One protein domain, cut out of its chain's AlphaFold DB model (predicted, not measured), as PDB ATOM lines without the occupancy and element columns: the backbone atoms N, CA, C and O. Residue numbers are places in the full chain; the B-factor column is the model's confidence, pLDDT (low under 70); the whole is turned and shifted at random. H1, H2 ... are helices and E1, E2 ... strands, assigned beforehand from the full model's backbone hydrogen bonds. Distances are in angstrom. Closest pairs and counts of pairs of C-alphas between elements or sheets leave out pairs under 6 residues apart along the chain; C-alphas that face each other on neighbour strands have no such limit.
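This is residues 57 to 134 of the 159 residues of the protein "Pectin acetylesterase" of Hordeum vulgare subsp. vulgare (UniProt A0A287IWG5). With little regular structure, the domain is mostly long loops around a small three-stranded sheet, E2 E1 E3, which lies between one short helix, H1, at one end of the long axis and a loop, residues 86 to 91, that sticks out at the other. The printed part has 78 residues, 18 of them in named elements, in the order E1, E2, H1, E3, a mixed class. It is loose, with a radius of gyration of the C-alphas of 14.6 A, and spans 47 by 28 by 19 A.

E1, residues 57 to 61, begins at C-alpha 57 (9.194, -47.634, -24.511) and is 13.1 A long. E2 is residues 79 to 81, H1 residues 106 to 112, 10.0 A long. E3, residues 126 to 128, ends at C-alpha 128 (6.245, -44.514, -20.038).

E1 and E2 form an antiparallel hairpin at 161 degrees, with N 60 and O 80 2.8 A apart, within hydrogen-bond range. E1 and E3 meet only at a point, where the facing C-alphas 58 and 126 are 4.3 A apart. H1, with every O i to N i+4 pair within hydrogen-bond range, is not on the sheet.

The C-alphas farthest apart, of Gly 87 and Arg 107, are 47.7 A apart. The three links are long. The printed part has no cut, and no printed residue is under 70 in pLDDT.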
ATOM      1  N   VAL A  57       9.096 -47.318 -23.087       95.94
ATOM      2  CA  VAL A  57       9.194 -47.634 -24.511       95.94
ATOM      3  C   VAL A  57      10.325 -46.814 -25.128       95.94
ATOM      4  O   VAL A  57      10.289 -45.580 -25.046       95.94
ATOM      5  N   PRO A  58      11.341 -47.446 -25.741       97.38
ATOM      6  CA  PRO A  58      12.474 -46.739 -26.319       97.38
ATOM      7  C   PRO A  58      12.098 -45.970 -27.587       97.38
ATOM      8  O   PRO A  58      11.160 -46.323 -28.305       97.38
ATOM      9  N   ILE A  59      12.856 -44.911 -27.862       97.88
ATOM     10  CA  ILE A  59      12.737 -44.140 -29.098       97.88
ATOM     11  C   ILE A  59      13.420 -44.863 -30.265       97.88
ATOM     12  O   ILE A  59      14.498 -45.439 -30.119       97.88
ATOM     13  N   THR A  60      12.820 -44.775 -31.447       98.19
ATOM     14  CA  THR A  60      13.382 -45.230 -32.720       98.19
ATOM     15  C   THR A  60      13.565 -44.033 -33.644       98.19
ATOM     16  O   THR A  60      12.608 -43.312 -33.919       98.19
ATOM     17  N   PHE A  61      14.788 -43.831 -34.139       98.00
ATOM     18  CA  PHE A  61      15.103 -42.792 -35.123       98.00
ATOM     19  C   PHE A  61      14.933 -43.325 -36.541       98.00
ATOM     20  O   PHE A  61      15.508 -44.350 -36.909       98.00
ATOM     21  N   LEU A  62      14.181 -42.600 -37.362       97.31
ATOM     22  CA  LEU A  62      13.932 -42.947 -38.753       97.31
ATOM     23  C   LEU A  62      14.948 -42.237 -39.654       97.31
ATOM     24  O   LEU A  62      14.611 -41.292 -40.352       97.31
ATOM     25  N   ASN A  63      16.203 -42.688 -39.658       97.75
ATOM     26  CA  ASN A  63      17.287 -42.014 -40.395       97.75
ATOM     27  C   ASN A  63      16.991 -41.828 -41.896       97.75
ATOM     28  O   ASN A  63      17.303 -40.783 -42.462       97.75
ATOM     29  N   ALA A  64      16.310 -42.791 -42.523       97.19
ATOM     30  CA  ALA A  64      15.881 -42.702 -43.922       97.19
ATOM     31  C   ALA A  64      14.851 -41.579 -44.190       97.19
ATOM     32  O   ALA A  64      14.553 -41.270 -45.343       97.19
ATOM     33  N   SER A  65      14.276 -40.961 -43.150       97.31
ATOM     34  CA  SER A  65      13.352 -39.833 -43.296       97.31
ATOM     35  C   SER A  65      14.059 -38.571 -43.794       97.31
ATOM     36  O   SER A  65      13.432 -37.756 -44.471       97.31
ATOM     37  N   VAL A  66      15.362 -38.437 -43.514       98.00
ATOM     38  CA  VAL A  66      16.177 -37.285 -43.922       98.00
ATOM     39  C   VAL A  66      16.251 -37.190 -45.443       98.00
ATOM     40  O   VAL A  66      15.982 -36.131 -46.001       98.00
ATOM     41  N   GLU A  67      16.511 -38.309 -46.123       97.12
ATOM     42  CA  GLU A  67      16.560 -38.377 -47.593       97.12
ATOM     43  C   GLU A  67      15.217 -38.020 -48.246       97.12
ATOM     44  O   GLU A  67      15.176 -37.534 -49.374       97.12
ATOM     45  N   LYS A  68      14.109 -38.219 -47.522       97.44
ATOM     46  CA  LYS A  68      12.749 -37.878 -47.968       97.44
ATOM     47  C   LYS A  68      12.319 -36.457 -47.586       97.44
ATOM     48  O   LYS A  68      11.195 -36.072 -47.893       97.44
ATOM     49  N   GLY A  69      13.159 -35.699 -46.878       97.12
ATOM     50  CA  GLY A  69      12.821 -34.372 -46.355       97.12
ATOM     51  C   GLY A  69      11.813 -34.378 -45.196       97.12
ATOM     52  O   GLY A  69      11.337 -33.321 -44.792       97.12
ATOM     53  N   ALA A  70      11.488 -35.547 -44.637       97.25
ATOM     54  CA  ALA A  70      10.600 -35.687 -43.485       97.25
ATOM     55  C   ALA A  70      11.415 -35.554 -42.188       97.25
ATOM     56  O   ALA A  70      11.794 -36.547 -41.563       97.25
ATOM     57  N   VAL A  71      11.733 -34.315 -41.820       97.88
ATOM     58  CA  VAL A  71      12.649 -33.973 -40.721       97.88
ATOM     59  C   VAL A  71      11.977 -33.110 -39.653       97.88
ATOM     60  O   VAL A  71      10.943 -32.484 -39.890       97.88
ATOM     61  N   CYS A  72      12.584 -33.058 -38.467       97.62
ATOM     62  CA  CYS A  72      12.254 -32.065 -37.447       97.62
ATOM     63  C   CYS A  72      12.615 -30.640 -37.913       97.62
ATOM     64  O   CYS A  72      13.309 -30.445 -38.911       97.62
ATOM     65  N   MET A  73      12.185 -29.620 -37.159       96.69
ATOM     66  CA  MET A  73      12.439 -28.208 -37.500       96.69
ATOM     67  C   MET A  73      13.931 -27.851 -37.599       96.69
ATOM     68  O   MET A  73      14.279 -26.874 -38.258       96.69
ATOM     69  N   ASP A  74      14.808 -28.601 -36.930       97.19
ATOM     70  CA  ASP A  74      16.262 -28.420 -36.973       97.19
ATOM     71  C   ASP A  74      16.976 -29.297 -38.024       97.19
ATOM     72  O   ASP A  74      18.200 -29.244 -38.127       97.19
ATOM     73  N   GLY A  75      16.232 -30.099 -38.792       97.81
ATOM     74  CA  GLY A  75      16.769 -31.014 -39.803       97.81
ATOM     75  C   GLY A  75      17.127 -32.413 -39.292       97.81
ATOM     76  O   GLY A  75      17.532 -33.257 -40.089       97.81
ATOM     77  N   THR A  76      16.972 -32.697 -37.997       98.31
ATOM     78  CA  THR A  76      17.186 -34.052 -37.458       98.31
ATOM     79  C   THR A  76      16.125 -35.042 -37.955       98.31
ATOM     80  O   THR A  76      15.019 -34.628 -38.325       98.31
ATOM     81  N   PRO A  77      16.431 -36.356 -37.995       98.38
ATOM     82  CA  PRO A  77      15.474 -37.366 -38.443       98.38
ATOM     83  C   PRO A  77      14.213 -37.381 -37.578       98.38
ATOM     84  O   PRO A  77      14.267 -37.105 -36.376       98.38
ATOM     85  N   ALA A  78      13.094 -37.776 -38.184       97.50
ATOM     86  CA  ALA A  78      11.872 -38.079 -37.451       97.50
ATOM     87  C   ALA A  78      12.099 -39.268 -36.502       97.50
ATOM     88  O   ALA A  78      12.945 -40.130 -36.756       97.50
ATOM     89  N   ALA A  79      11.335 -39.334 -35.416       97.88
ATOM     90  CA  ALA A  79      11.456 -40.400 -34.431       97.88
ATOM     91  C   ALA A  79      10.096 -40.755 -33.818       97.88
ATOM     92  O   ALA A  79       9.177 -39.936 -33.820       97.88
ATOM     93  N   TYR A  80       9.968 -41.982 -33.317       97.56
ATOM     94  CA  TYR A  80       8.754 -42.479 -32.668       97.56
ATOM     95  C   TYR A  80       9.086 -43.480 -31.558       97.56
ATOM     96  O   TYR A  80      10.142 -44.110 -31.571       97.56
ATOM     97  N   HIS A  81       8.160 -43.660 -30.620       97.75
ATOM     98  CA  HIS A  81       8.183 -44.752 -29.646       97.75
ATOM     99  C   HIS A  81       7.187 -45.821 -30.095       97.75
ATOM    100  O   HIS A  81       6.066 -45.483 -30.473       97.75
ATOM    101  N   LEU A  82       7.587 -47.093 -30.083       96.06
ATOM    102  CA  LEU A  82       6.736 -48.200 -30.521       96.06
ATOM    103  C   LEU A  82       6.805 -49.356 -29.532       96.06
ATOM    104  O   LEU A  82       7.875 -49.911 -29.297       96.06
ATOM    105  N   ASP A  83       5.638 -49.734 -29.027       93.88
ATOM    106  CA  ASP A  83       5.423 -50.977 -28.298       93.88
ATOM    107  C   ASP A  83       4.557 -51.907 -29.164       93.88
ATOM    108  O   ASP A  83       3.430 -51.534 -29.509       93.88
ATOM    109  N   PRO A  84       5.070 -53.070 -29.609       92.62
ATOM    110  CA  PRO A  84       4.299 -54.002 -30.420       92.62
ATOM    111  C   PRO A  84       3.060 -54.519 -29.680       92.62
ATOM    112  O   PRO A  84       3.147 -55.036 -28.568       92.62
ATOM    113  N   GLY A  85       1.899 -54.442 -30.334       89.12
ATOM    114  CA  GLY A  85       0.650 -54.954 -29.776       89.12
ATOM    115  C   GLY A  85       0.715 -56.452 -29.448       89.12
ATOM    116  O   GLY A  85       1.364 -57.239 -30.140       89.12
ATOM    117  N   SER A  86      -0.013 -56.862 -28.410       84.75
ATOM    118  CA  SER A  86      -0.079 -58.251 -27.942       84.75
ATOM    119  C   SER A  86      -1.524 -58.743 -27.804       84.75
ATOM    120  O   SER A  86      -2.479 -57.964 -27.859       84.75
ATOM    121  N   GLY A  87      -1.703 -60.063 -27.676       86.31
ATOM    122  CA  GLY A  87      -3.021 -60.685 -27.521       86.31
ATOM    123  C   GLY A  87      -3.997 -60.295 -28.637       86.31
ATOM    124  O   GLY A  87      -3.659 -60.364 -29.818       86.31
ATOM    125  N   ALA A  88      -5.198 -59.857 -28.254       84.06
ATOM    126  CA  ALA A  88      -6.236 -59.407 -29.184       84.06
ATOM    127  C   ALA A  88      -5.884 -58.102 -29.930       84.06
ATOM    128  O   ALA A  88      -6.498 -57.798 -30.950       84.06
ATOM    129  N   GLY A  89      -4.903 -57.336 -29.443       83.88
ATOM    130  CA  GLY A  89      -4.458 -56.074 -30.038       83.88
ATOM    131  C   GLY A  89      -3.310 -56.208 -31.040       83.88
ATOM    132  O   GLY A  89      -2.855 -55.197 -31.558       83.88
ATOM    133  N   ASN A  90      -2.825 -57.417 -31.347       89.81
ATOM    134  CA  ASN A  90      -1.623 -57.620 -32.176       89.81
ATOM    135  C   ASN A  90      -1.739 -57.153 -33.645       89.81
ATOM    136  O   ASN A  90      -0.728 -57.049 -34.336       89.81
ATOM    137  N   LYS A  91      -2.958 -56.891 -34.131       91.31
ATOM    138  CA  LYS A  91      -3.248 -56.346 -35.471       91.31
ATOM    139  C   LYS A  91      -3.886 -54.957 -35.425       91.31
ATOM    140  O   LYS A  91      -4.282 -54.431 -36.464       91.31
ATOM    141  N   SER A  92      -3.996 -54.377 -34.237       90.56
ATOM    142  CA  SER A  92      -4.592 -53.066 -34.014       90.56
ATOM    143  C   SER A  92      -3.491 -52.048 -33.759       90.56
ATOM    144  O   SER A  92      -2.498 -52.349 -33.101       90.56
ATOM    145  N   TRP A  93      -3.672 -50.833 -34.272       93.50
ATOM    146  CA  TRP A  93      -2.692 -49.758 -34.147       93.50
ATOM    147  C   TRP A  93      -3.309 -48.569 -33.421       93.50
ATOM    148  O   TRP A  93      -4.409 -48.135 -33.759       93.50
ATOM    149  N   ILE A  94      -2.572 -48.024 -32.455       93.25
ATOM    150  CA  ILE A  94      -2.849 -46.719 -31.858       93.25
ATOM    151  C   ILE A  94      -1.700 -45.802 -32.262       93.25
ATOM    152  O   ILE A  94      -0.543 -46.081 -31.959       93.25
ATOM    153  N   VAL A  95      -2.022 -44.714 -32.959       96.31
ATOM    154  CA  VAL A  95      -1.052 -43.687 -33.348       96.31
ATOM    155  C   VAL A  95      -1.357 -42.434 -32.541       96.31
ATOM    156  O   VAL A  95      -2.371 -41.779 -32.768       96.31
ATOM    157  N   ASN A  96      -0.490 -42.119 -31.581       95.88
ATOM    158  CA  ASN A  96      -0.602 -40.919 -30.760       95.88
ATOM    159  C   ASN A  96       0.338 -39.828 -31.287       95.88
ATOM    160  O   ASN A  96       1.534 -40.064 -31.443       95.88
ATOM    161  N   LEU A  97      -0.199 -38.635 -31.540       96.50
ATOM    162  CA  LEU A  97       0.569 -37.472 -31.983       96.50
ATOM    163  C   LEU A  97       0.759 -36.529 -30.789       96.50
ATOM    164  O   LEU A  97      -0.216 -35.963 -30.294       96.50
ATOM    165  N   GLU A  98       1.999 -36.385 -30.303       95.81
ATOM    166  CA  GLU A  98       2.309 -35.485 -29.181       95.81
ATOM    167  C   GLU A  98       1.918 -34.035 -29.523       95.81
ATOM    168  O   GLU A  98       2.122 -33.558 -30.642       95.81
ATOM    169  N   GLY A  99       1.339 -33.332 -28.543       96.25
ATOM    170  CA  GLY A  99       1.038 -31.902 -28.635       96.25
ATOM    171  C   GLY A  99       2.270 -31.014 -28.401       96.25
ATOM    172  O   GLY A  99       3.391 -31.373 -28.730       96.25
ATOM    173  N   GLY A 100       2.069 -29.823 -27.820       95.44
ATOM    174  CA  GLY A 100       3.172 -28.898 -27.477       95.44
ATOM    175  C   GLY A 100       3.126 -27.523 -28.158       95.44
ATOM    176  O   GLY A 100       4.154 -26.835 -28.260       95.44
ATOM    177  N   GLY A 101       1.941 -27.114 -28.624       95.81
ATOM    178  CA  GLY A 101       1.693 -25.816 -29.261       95.81
ATOM    179  C   GLY A 101       2.432 -25.634 -30.592       95.81
ATOM    180  O   GLY A 101       2.958 -26.585 -31.165       95.81
ATOM    181  N   TRP A 102       2.501 -24.394 -31.082       94.81
ATOM    182  CA  TRP A 102       3.178 -24.046 -32.338       94.81
ATOM    183  C   TRP A 102       4.008 -22.759 -32.215       94.81
ATOM    184  O   TRP A 102       3.907 -22.020 -31.236       94.81
ATOM    185  N   CYS A 103       4.855 -22.490 -33.213       96.06
ATOM    186  CA  CYS A 103       5.487 -21.186 -33.427       96.06
ATOM    187  C   CYS A 103       4.874 -20.494 -34.642       96.06
ATOM    188  O   CYS A 103       4.389 -21.147 -35.559       96.06
ATOM    189  N   ASN A 104       4.898 -19.163 -34.649       96.81
ATOM    190  CA  ASN A 104       4.220 -18.338 -35.651       96.81
ATOM    191  C   ASN A 104       5.159 -17.404 -36.430       96.81
ATOM    192  O   ASN A 104       4.692 -16.620 -37.248       96.81
ATOM    193  N   ASN A 105       6.468 -17.427 -36.166       97.50
ATOM    194  CA  ASN A 105       7.441 -16.649 -36.929       97.50
ATOM    195  C   ASN A 105       8.830 -17.301 -36.912       97.50
ATOM    196  O   ASN A 105       9.141 -18.126 -36.053       97.50
ATOM    197  N   ALA A 106       9.693 -16.894 -37.847       97.25
ATOM    198  CA  ALA A 106      11.019 -17.489 -38.020       97.25
ATOM    199  C   ALA A 106      11.882 -17.428 -36.747       97.25
ATOM    200  O   ALA A 106      12.600 -18.378 -36.440       97.25
ATOM    201  N   ARG A 107      11.789 -16.341 -35.966       97.06
ATOM    202  CA  ARG A 107      12.542 -16.191 -34.711       97.06
ATOM    203  C   ARG A 107      12.064 -17.192 -33.657       97.06
ATOM    204  O   ARG A 107      12.897 -17.868 -33.053       97.06
ATOM    205  N   THR A 108      10.753 -17.306 -33.440       96.56
ATOM    206  CA  THR A 108      10.181 -18.221 -32.437       96.56
ATOM    207  C   THR A 108      10.354 -19.682 -32.844       96.56
ATOM    208  O   THR A 108      10.678 -20.511 -31.994       96.56
ATOM    209  N   CYS A 109      10.252 -20.003 -34.136       96.94
ATOM    210  CA  CYS A 109      10.537 -21.345 -34.640       96.94
ATOM    211  C   CYS A 109      12.014 -21.714 -34.494       96.94
ATOM    212  O   CYS A 109      12.326 -22.781 -33.968       96.94
ATOM    213  N   LYS A 110      12.935 -20.804 -34.843       97.19
ATOM    214  CA  LYS A 110      14.374 -21.026 -34.652       97.19
ATOM    215  C   LYS A 110      14.719 -21.282 -33.188       97.19
ATOM    216  O   LYS A 110      15.544 -22.142 -32.911       97.19
ATOM    217  N   PHE A 111      14.083 -20.589 -32.245       96.62
ATOM    218  CA  PHE A 111      14.283 -20.863 -30.821       96.62
ATOM    219  C   PHE A 111      13.823 -22.279 -30.428       96.62
ATOM    220  O   PHE A 111      14.549 -22.986 -29.732       96.62
ATOM    221  N   ARG A 112      12.663 -22.728 -30.926       96.62
ATOM    222  CA  ARG A 112      12.105 -24.058 -30.617       96.62
ATOM    223  C   ARG A 112      12.951 -25.229 -31.113       96.62
ATOM    224  O   ARG A 112      12.847 -26.301 -30.522       96.62
ATOM    225  N   THR A 113      13.801 -25.040 -32.127       97.56
ATOM    226  CA  THR A 113      14.737 -26.080 -32.613       97.56
ATOM    227  C   THR A 113      15.627 -26.656 -31.506       97.56
ATOM    228  O   THR A 113      16.044 -27.803 -31.583       97.56
ATOM    229  N   ARG A 114      15.877 -25.895 -30.434       96.50
ATOM    230  CA  ARG A 114      16.714 -26.298 -29.290       96.50
ATOM    231  C   ARG A 114      15.922 -26.955 -28.156       96.50
ATOM    232  O   ARG A 114      16.286 -26.836 -26.992       96.50
ATOM    233  N   SER A 115      14.798 -27.577 -28.482       96.88
ATOM    234  CA  SER A 115      13.918 -28.245 -27.526       96.88
ATOM    235  C   SER A 115      13.465 -29.587 -28.081       96.88
ATOM    236  O   SER A 115      13.554 -29.820 -29.287       96.88
ATOM    237  N   ARG A 116      12.897 -30.432 -27.215       96.56
ATOM    238  CA  ARG A 116      12.309 -31.716 -27.609       96.56
ATOM    239  C   ARG A 116      11.332 -31.615 -28.786       96.56
ATOM    240  O   ARG A 116      11.366 -32.441 -29.686       96.56
ATOM    241  N   HIS A 117      10.481 -30.592 -28.795       96.12
ATOM    242  CA  HIS A 117       9.445 -30.436 -29.822       96.12
ATOM    243  C   HIS A 117       9.991 -29.910 -31.159       96.12
ATOM    244  O   HIS A 117       9.235 -29.770 -32.117       96.12
ATOM    245  N   GLY A 118      11.272 -29.535 -31.226       97.00
ATOM    246  CA  GLY A 118      11.892 -29.002 -32.438       97.00
ATOM    247  C   GLY A 118      13.034 -29.830 -33.003       97.00
ATOM    248  O   GLY A 118      13.452 -29.542 -34.122       97.00
ATOM    249  N   SER A 119      13.516 -30.826 -32.263       97.81
ATOM    250  CA  SER A 119      14.666 -31.640 -32.637       97.81
ATOM    251  C   SER A 119      14.635 -32.982 -31.922       97.81
ATOM    252  O   SER A 119      14.478 -33.048 -30.698       97.81
ATOM    253  N   SER A 120      14.864 -34.052 -32.678       98.06
ATOM    254  CA  SER A 120      14.896 -35.404 -32.130       98.06
ATOM    255  C   SER A 120      16.143 -35.683 -31.283       98.06
ATOM    256  O   SER A 120      16.154 -36.611 -30.475       98.06
ATOM    257  N   ASN A 121      17.160 -34.814 -31.338       97.75
ATOM    258  CA  ASN A 121      18.313 -34.885 -30.434       97.75
ATOM    259  C   ASN A 121      17.936 -34.647 -28.962       97.75
ATOM    260  O   ASN A 121      18.606 -35.185 -28.074       97.75
ATOM    261  N   PHE A 122      16.872 -33.877 -28.709       97.81
ATOM    262  CA  PHE A 122      16.400 -33.523 -27.367       97.81
ATOM    263  C   PHE A 122      15.136 -34.286 -26.936       97.81
ATOM    264  O   PHE A 122      14.569 -33.961 -25.895       97.81
ATOM    265  N   MET A 123      14.676 -35.273 -27.713       97.69
ATOM    266  CA  MET A 123      13.568 -36.149 -27.308       97.69
ATOM    267  C   MET A 123      13.976 -37.096 -26.182       97.69
ATOM    268  O   MET A 123      15.141 -37.505 -26.090       97.69
ATOM    269  N   GLU A 124      13.019 -37.458 -25.317       97.00
ATOM    270  CA  GLU A 124      13.266 -38.489 -24.317       97.00
ATOM    271  C   GLU A 124      13.631 -39.798 -25.009       97.00
ATOM    272  O   GLU A 124      13.026 -40.228 -25.988       97.00
ATOM    273  N   ARG A 125      14.648 -40.472 -24.475       97.31
ATOM    274  CA  ARG A 125      15.108 -41.739 -25.048       97.31
ATOM    275  C   ARG A 125      14.159 -42.888 -24.743       97.31
ATOM    276  O   ARG A 125      14.179 -43.890 -25.451       97.31
ATOM    277  N   GLN A 126      13.350 -42.734 -23.700       96.81
ATOM    278  CA  GLN A 126      12.308 -43.664 -23.307       96.81
ATOM    279  C   GLN A 126      11.162 -42.879 -22.671       96.81
ATOM    280  O   GLN A 126      11.417 -41.952 -21.901       96.81
ATOM    281  N   ILE A 127       9.924 -43.282 -22.943       95.38
ATOM    282  CA  ILE A 127       8.731 -42.723 -22.294       95.38
ATOM    283  C   ILE A 127       7.880 -43.843 -21.711       95.38
ATOM    284  O   ILE A 127       7.831 -44.941 -22.264       95.38
ATOM    285  N   ALA A 128       7.208 -43.575 -20.596       95.00
ATOM    286  CA  ALA A 128       6.245 -44.514 -20.038       95.00
ATOM    287  C   ALA A 128       4.947 -44.452 -20.847       95.00
ATOM    288  O   ALA A 128       4.334 -43.388 -20.960       95.00
ATOM    289  N   PHE A 129       4.507 -45.588 -21.379       94.38
ATOM    290  CA  PHE A 129       3.180 -45.683 -21.981       94.38
ATOM    291  C   PHE A 129       2.126 -45.836 -20.878       94.38
ATOM    292  O   PHE A 129       2.198 -46.742 -20.050       94.38
ATOM    293  N   THR A 130       1.159 -44.918 -20.847       92.69
ATOM    294  CA  THR A 130       0.097 -44.842 -19.830       92.69
ATOM    295  C   THR A 130      -1.263 -44.576 -20.480       92.69
ATOM    296  O   THR A 130      -1.350 -44.318 -21.686       92.69
ATOM    297  N   GLY A 131      -2.343 -44.662 -19.695       92.06
ATOM    298  CA  GLY A 131      -3.707 -44.451 -20.187       92.06
ATOM    299  C   GLY A 131      -4.022 -45.375 -21.364       92.06
ATOM    300  O   GLY A 131      -3.744 -46.568 -21.297       92.06
ATOM    301  N   ILE A 132      -4.516 -44.815 -22.473       91.19
ATOM    302  CA  ILE A 132      -4.870 -45.578 -23.684       91.19
ATOM    303  C   ILE A 132      -3.682 -46.293 -24.353       91.19
ATOM    304  O   ILE A 132      -3.884 -47.234 -25.113       91.19
ATOM    305  N   MET A 133      -2.445 -45.866 -24.086       91.75
ATOM    306  CA  MET A 133      -1.241 -46.532 -24.598       91.75
ATOM    307  C   MET A 133      -0.712 -47.608 -23.637       91.75
ATOM    308  O   MET A 133       0.207 -48.333 -23.996       91.75
ATOM    309  N   SER A 134      -1.261 -47.720 -22.419       90.12
ATOM    310  CA  SER A 134      -0.837 -48.724 -21.437       90.12
ATOM    311  C   SER A 134      -1.156 -50.138 -21.925       90.12
ATOM    312  O   SER A 134      -2.220 -50.381 -22.499       90.12
TER     313      SER A 134